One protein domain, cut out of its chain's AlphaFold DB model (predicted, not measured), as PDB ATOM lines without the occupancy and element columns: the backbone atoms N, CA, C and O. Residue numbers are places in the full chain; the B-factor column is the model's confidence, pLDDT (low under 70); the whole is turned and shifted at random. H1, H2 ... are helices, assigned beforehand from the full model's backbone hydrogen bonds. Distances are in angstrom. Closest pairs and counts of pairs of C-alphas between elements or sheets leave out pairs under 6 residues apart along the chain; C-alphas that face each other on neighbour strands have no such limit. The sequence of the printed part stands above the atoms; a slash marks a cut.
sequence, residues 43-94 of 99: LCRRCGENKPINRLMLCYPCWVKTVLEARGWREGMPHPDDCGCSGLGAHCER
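This is residues 43 to 94 of the 99 residues of an uncharacterized protein of Elusimicrobia bacterium RIFCSPHIGHO2_02_FULL_57_9 (UniProt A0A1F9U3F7). This domain has little regular structure: one short helix, H1, lies in the middle of an elongated, loose shape, between a looped stretch, residues 43 to 59, at one end and a winding stretch with the tiny helix H2 at the other. The printed part has 52 residues with two named helices, H1 then H2, which hold 16 residues, and no named strand; the class is all helix. It is loose, with a radius of gyration of the C-alphas of 12.7 A, and spans 34 by 22 by 18 A.

H1, residues 60 to 70, and H2, residues 88 to 92, are apart. In both helices every O i to N i+4 pair is within hydrogen-bond range.

H1 runs 15.5 A from C-alpha 60 at (138.364, 74.209, -28.476) to C-alpha 70 at (125.758, 77.062, -19.952). H2 measures 6.4 A and ends with C-alpha 92 at (126.469, 89.663, -40.777).

The C-alphas farthest apart, those of Leu 43 and Gly 89, are 34.5 A apart. The link from H1 to H2, 17 residues, is long. The printed part has no cut. Its mean pLDDT is 80.3; residue 81 and residues 83 to 94 are under 70.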
ATOM      1  N   LEU A  43     140.692  62.402 -29.487       93.69
ATOM      2  CA  LEU A  43     139.330  62.328 -30.006       93.69
ATOM      3  C   LEU A  43     138.391  63.224 -29.187       93.69
ATOM      4  O   LEU A  43     138.200  63.008 -27.986       93.69
ATOM      5  N   CYS A  44     137.781  64.220 -29.830       94.25
ATOM      6  CA  CYS A  44     136.793  65.078 -29.183       94.25
ATOM      7  C   CYS A  44     135.512  64.293 -28.864       94.25
ATOM      8  O   CYS A  44     134.880  63.742 -29.763       94.25
ATOM      9  N   ARG A  45     135.052  64.327 -27.607       93.69
ATOM     10  CA  ARG A  45     133.814  63.640 -27.183       93.69
ATOM     11  C   ARG A  45     132.525  64.201 -27.788       93.69
ATOM     12  O   ARG A  45     131.495  63.544 -27.698       93.69
ATOM     13  N   ARG A  46     132.560  65.410 -28.359       92.81
ATOM     14  CA  ARG A  46     131.377  66.081 -28.925       92.81
ATOM     15  C   ARG A  46     131.280  65.945 -30.445       92.81
ATOM     16  O   ARG A  46     130.206  65.631 -30.931       92.81
ATOM     17  N   CYS A  47     132.366  66.174 -31.187       93.06
ATOM     18  CA  CYS A  47     132.358  66.080 -32.656       93.06
ATOM     19  C   CYS A  47     132.998  64.800 -33.215       93.06
ATOM     20  O   CYS A  47     132.846  64.529 -34.398       93.06
ATOM     21  N   GLY A  48     133.714  64.017 -32.399       93.88
ATOM     22  CA  GLY A  48     134.345  62.769 -32.840       93.88
ATOM     23  C   GLY A  48     135.583  62.945 -33.724       93.88
ATOM     24  O   GLY A  48     136.098  61.965 -34.245       93.88
ATOM     25  N   GLU A  49     136.089  64.164 -33.902       93.00
ATOM     26  CA  GLU A  49     137.300  64.414 -34.688       93.00
ATOM     27  C   GLU A  49     138.556  64.344 -33.812       93.00
ATOM     28  O   GLU A  49     138.521  64.696 -32.627       93.00
ATOM     29  N   ASN A  50     139.680  63.932 -34.406       92.25
ATOM     30  CA  ASN A  50     140.984  63.949 -33.748       92.25
ATOM     31  C   ASN A  50     141.601  65.355 -33.862       92.25
ATOM     32  O   ASN A  50     142.001  65.771 -34.949       92.25
ATOM     33  N   LYS A  51     141.579  66.113 -32.762       87.94
ATOM     34  CA  LYS A  51     141.986  67.530 -32.678       87.94
ATOM     35  C   LYS A  51     142.655  67.794 -31.321       87.94
ATOM     36  O   LYS A  51     142.506  66.980 -30.410       87.94
ATOM     37  N   PRO A  52     143.321  68.943 -31.117       89.69
ATOM     38  CA  PRO A  52     143.796  69.325 -29.794       89.69
ATOM     39  C   PRO A  52     142.648  69.410 -28.791       89.69
ATOM     40  O   PRO A  52     141.664  70.129 -29.007       89.69
ATOM     41  N   ILE A  53     142.770  68.660 -27.697       92.12
ATOM     42  CA  ILE A  53     141.727  68.516 -26.679       92.12
ATOM     43  C   ILE A  53     142.132  69.164 -25.358       92.12
ATOM     44  O   ILE A  53     143.288  69.161 -24.940       92.12
ATOM     45  N   ASN A  54     141.144  69.704 -24.656       87.88
ATOM     46  CA  ASN A  54     141.321  70.164 -23.285       87.88
ATOM     47  C   ASN A  54     141.242  68.992 -22.282       87.88
ATOM     48  O   ASN A  54     141.024  67.833 -22.636       87.88
ATOM     49  N   ARG A  55     141.342  69.306 -20.985       87.75
ATOM     50  CA  ARG A  55     141.205  68.322 -19.890       87.75
ATOM     51  C   ARG A  55     139.826  67.647 -19.816       87.75
ATOM     52  O   ARG A  55     139.686  66.650 -19.122       87.75
ATOM     53  N   LEU A  56     138.824  68.187 -20.510       89.06
ATOM     54  CA  LEU A  56     137.473  67.629 -20.617       89.06
ATOM     55  C   LEU A  56     137.298  66.753 -21.869       89.06
ATOM     56  O   LEU A  56     136.179  66.332 -22.157       89.06
ATOM     57  N   MET A  57     138.376  66.467 -22.610       90.19
ATOM     58  CA  MET A  57     138.340  65.717 -23.873       90.19
ATOM     59  C   MET A  57     137.469  66.397 -24.946       90.19
ATOM     60  O   MET A  57     136.808  65.732 -25.748       90.19
ATOM     61  N   LEU A  58     137.438  67.731 -24.949       92.06
ATOM     62  CA  LEU A  58     136.738  68.537 -25.948       92.06
ATOM     63  C   LEU A  58     137.742  69.349 -26.758       92.06
ATOM     64  O   LEU A  58     138.666  69.940 -26.192       92.06
ATOM     65  N   CYS A  59     137.524  69.427 -28.069       92.00
ATOM     66  CA  CYS A  59     138.225  70.395 -28.899       92.00
ATOM     67  C   CYS A  59     137.780  71.822 -28.537       92.00
ATOM     68  O   CYS A  59     136.678  72.028 -28.011       92.00
ATOM     69  N   TYR A  60     138.629  72.811 -28.825       89.56
ATOM     70  CA  TYR A  60     138.364  74.209 -28.476       89.56
ATOM     71  C   TYR A  60     136.973  74.711 -28.929       89.56
ATOM     72  O   TYR A  60     136.238  75.207 -28.074       89.56
ATOM     73  N   PRO A  61     136.523  74.498 -30.187       89.94
ATOM     74  CA  PRO A  61     135.184  74.919 -30.616       89.94
ATOM     75  C   PRO A  61     134.047  74.285 -29.801       89.94
ATOM     76  O   PRO A  61     133.108  74.965 -29.389       89.94
ATOM     77  N   CYS A  62     134.135  72.981 -29.522       90.81
ATOM     78  CA  CYS A  62     133.136  72.265 -28.731       90.81
ATOM     79  C   CYS A  62     133.118  72.712 -27.267       90.81
ATOM     80  O   CYS A  62     132.052  72.757 -26.648       90.81
ATOM     81  N   TRP A  63     134.281  73.051 -26.709       92.12
ATOM     82  CA  TRP A  63     134.370  73.627 -25.374       92.12
ATOM     83  C   TRP A  63     133.715  75.011 -25.315       92.12
ATOM     84  O   TRP A  63     132.868  75.222 -24.451       92.12
ATOM     85  N   VAL A  64     134.014  75.908 -26.265       88.12
ATOM     86  CA  VAL A  64     133.380  77.240 -26.333       88.12
ATOM     87  C   VAL A  64     131.860  77.119 -26.450       88.12
ATOM     88  O   VAL A  64     131.154  77.750 -25.667       88.12
ATOM     89  N   LYS A  65     131.344  76.249 -27.337       87.44
ATOM     90  CA  LYS A  65     129.895  75.986 -27.440       87.44
ATOM     91  C   LYS A  65     129.294  75.575 -26.091       87.44
ATOM     92  O   LYS A  65     128.276  76.121 -25.695       87.44
ATOM     93  N   THR A  66     129.958  74.682 -25.357       90.44
ATOM     94  CA  THR A  66     129.485  74.209 -24.042       90.44
ATOM     95  C   THR A  66     129.438  75.337 -23.004       90.44
ATOM     96  O   THR A  66     128.493  75.428 -22.224       90.44
ATOM     97  N   VAL A  67     130.440  76.224 -22.996       89.31
ATOM     98  CA  VAL A  67     130.477  77.385 -22.091       89.31
ATOM     99  C   VAL A  67     129.373  78.387 -22.429       89.31
ATOM    100  O   VAL A  67     128.728  78.916 -21.526       89.31
ATOM    101  N   LEU A  68     129.140  78.635 -23.716       86.31
ATOM    102  CA  LEU A  68     128.079  79.523 -24.183       86.31
ATOM    103  C   LEU A  68     126.687  78.948 -23.871       86.31
ATOM    104  O   LEU A  68     125.837  79.659 -23.339       86.31
ATOM    105  N   GLU A  69     126.476  77.651 -24.100       90.00
ATOM    106  CA  GLU A  69     125.231  76.946 -23.762       90.00
ATOM    107  C   GLU A  69     124.913  77.010 -22.264       90.00
ATOM    108  O   GLU A  69     123.765  77.249 -21.888       90.00
ATOM    109  N   ALA A  70     125.926  76.898 -21.398       89.00
ATOM    110  CA  ALA A  70     125.758  77.062 -19.952       89.00
ATOM    111  C   ALA A  70     125.307  78.480 -19.547       89.00
ATOM    112  O   ALA A  70     124.738  78.663 -18.472       89.00
ATOM    113  N   ARG A  71     125.531  79.479 -20.407       85.88
ATOM    114  CA  ARG A  71     125.079  80.869 -20.235       85.88
ATOM    115  C   ARG A  71     123.750  81.156 -20.944       85.88
ATOM    116  O   ARG A  71     123.315  82.302 -20.977       85.88
ATOM    117  N   GLY A  72     123.107  80.135 -21.510       85.81
ATOM    118  CA  GLY A  72     121.826  80.257 -22.208       85.81
ATOM    119  C   GLY A  72     121.931  80.588 -23.699       85.81
ATOM    120  O   GLY A  72     120.896  80.735 -24.346       85.81
ATOM    121  N   TRP A  73     123.139  80.668 -24.265       86.56
ATOM    122  CA  TRP A  73     123.316  80.842 -25.707       86.56
ATOM    123  C   TRP A  73     122.988  79.548 -26.460       86.56
ATOM    124  O   TRP A  73     123.250  78.445 -25.980       86.56
ATOM    125  N   ARG A  74     122.431  79.669 -27.664       85.38
ATOM    126  CA  ARG A  74     122.155  78.537 -28.558       85.38
ATOM    127  C   ARG A  74     122.611  78.863 -29.970       85.38
ATOM    128  O   ARG A  74     122.668  80.025 -30.359       85.38
ATOM    129  N   GLU A  75     122.896  77.826 -30.746       79.25
ATOM    130  CA  GLU A  75     123.249  77.971 -32.157       79.25
ATOM    131  C   GLU A  75     122.140  78.727 -32.913       79.25
ATOM    132  O   GLU A  75     120.957  78.427 -32.762       79.25
ATOM    133  N   GLY A  76     122.531  79.765 -33.658       81.31
ATOM    134  CA  GLY A  76     121.615  80.719 -34.293       81.31
ATOM    135  C   GLY A  76     121.333  81.992 -33.482       81.31
ATOM    136  O   GLY A  76     120.803  82.948 -34.042       81.31
ATOM    137  N   MET A  77     121.711  82.057 -32.201       78.75
ATOM    138  CA  MET A  77     121.672  83.303 -31.425       78.75
ATOM    139  C   MET A  77     122.953  84.122 -31.635       78.75
ATOM    140  O   MET A  77     124.031  83.542 -31.809       78.75
ATOM    141  N   PRO A  78     122.880  85.463 -31.571       77.69
ATOM    142  CA  PRO A  78     124.086  86.282 -31.525       77.69
ATOM    143  C   PRO A  78     124.925  85.909 -30.298       77.69
ATOM    144  O   PRO A  78     124.387  85.535 -29.253       77.69
ATOM    145  N   HIS A  79     126.251  85.963 -30.432       70.31
ATOM    146  CA  HIS A  79     127.144  85.763 -29.294       70.31
ATOM    147  C   HIS A  79     126.900  86.849 -28.227       70.31
ATOM    148  O   HIS A  79     126.461  87.949 -28.568       70.31
ATOM    149  N   PRO A  80     127.199  86.578 -26.948       73.50
ATOM    150  CA  PRO A  80     127.101  87.595 -25.906       73.50
ATOM    151  C   PRO A  80     128.104  88.739 -26.135       73.50
ATOM    152  O   PRO A  80     129.114  88.563 -26.822       73.50
ATOM    153  N   ASP A  81     127.829  89.908 -25.551       69.81
ATOM    154  CA  ASP A  81     128.634  91.129 -25.731       69.81
ATOM    155  C   ASP A  81     130.052  91.017 -25.140       69.81
ATOM    156  O   ASP A  81     130.935  91.800 -25.482       69.81
ATOM    157  N   ASP A  82     130.293  90.028 -24.272       71.00
ATOM    158  CA  ASP A  82     131.614  89.704 -23.723       71.00
ATOM    159  C   ASP A  82     132.442  88.769 -24.626       71.00
ATOM    160  O   ASP A  82     133.606  88.487 -24.330       71.00
ATOM    161  N   CYS A  83     131.883  88.296 -25.746       69.56
ATOM    162  CA  CYS A  83     132.673  87.696 -26.823       69.56
ATOM    163  C   CYS A  83     133.573  88.805 -27.373       69.56
ATOM    164  O   CYS A  83     133.064  89.821 -27.836       69.56
ATOM    165  N   GLY A  84     134.897  88.613 -27.399       65.81
ATOM    166  CA  GLY A  84     135.866  89.524 -28.051       65.81
ATOM    167  C   GLY A  84     135.730  89.601 -29.583       65.81
ATOM    168  O   GLY A  84     136.692  89.844 -30.304       65.81
ATOM    169  N   CYS A  85     134.535  89.308 -30.063       69.31
ATOM    170  CA  CYS A  85     134.037  89.269 -31.414       69.31
ATOM    171  C   CYS A  85     133.471  90.673 -31.669       69.31
ATOM    172  O   CYS A  85     132.788  91.212 -30.801       69.31
ATOM    173  N   SER A  86     133.780  91.304 -32.806       61.22
ATOM    174  CA  SER A  86     133.551  92.745 -33.047       61.22
ATOM    175  C   SER A  86     132.071  93.174 -33.201       61.22
ATOM    176  O   SER A  86     131.763  94.096 -33.954       61.22
ATOM    177  N   GLY A  87     131.148  92.525 -32.490       54.25
ATOM    178  CA  GLY A  87     129.712  92.785 -32.495       54.25
ATOM    179  C   GLY A  87     128.978  92.177 -33.694       54.25
ATOM    180  O   GLY A  87     129.586  91.674 -34.640       54.25
ATOM    181  N   LEU A  88     127.640  92.263 -33.672       53.66
ATOM    182  CA  LEU A  88     126.753  91.742 -34.727       53.66
ATOM    183  C   LEU A  88     127.121  92.232 -36.139       53.66
ATOM    184  O   LEU A  88     126.949  91.489 -37.103       53.66
ATOM    185  N   GLY A  89     127.655  93.452 -36.264       55.81
ATOM    186  CA  GLY A  89     128.085  94.015 -37.547       55.81
ATOM    187  C   GLY A  89     129.184  93.195 -38.230       55.81
ATOM    188  O   GLY A  89     129.154  93.031 -39.443       55.81
ATOM    189  N   ALA A  90     130.093  92.590 -37.459       56.09
ATOM    190  CA  ALA A  90     131.138  91.714 -37.992       56.09
ATOM    191  C   ALA A  90     130.654  90.276 -38.264       56.09
ATOM    192  O   ALA A  90     131.345  89.503 -38.928       56.09
ATOM    193  N   HIS A  91     129.471  89.910 -37.756       55.31
ATOM    194  CA  HIS A  91     128.855  88.594 -37.938       55.31
ATOM    195  C   HIS A  91     127.974  88.520 -39.193       55.31
ATOM    196  O   HIS A  91     127.902  87.465 -39.816       55.31
ATOM    197  N   CYS A  92     127.325  89.624 -39.584       51.16
ATOM    198  CA  CYS A  92     126.469  89.663 -40.777       51.16
ATOM    199  C   CYS A  92     127.240  89.498 -42.097       51.16
ATOM    200  O   CYS A  92     126.675  88.988 -43.059       51.16
ATOM    201  N   GLU A  93     128.512  89.900 -42.153       50.56
ATOM    202  CA  GLU A  93     129.323  89.789 -43.377       50.56
ATOM    203  C   GLU A  93     130.010  88.427 -43.526       50.56
ATOM    204  O   GLU A  93     130.328  88.012 -44.638       50.56
ATOM    205  N   ARG A  94     130.192  87.688 -42.427       48.03
ATOM    206  CA  ARG A  94     130.593  86.281 -42.465       48.03
ATOM    207  C   ARG A  94     129.368  85.410 -42.247       48.03
ATOM    208  O   ARG A  94     129.190  84.811 -41.188       48.03
TER     209      ARG A  94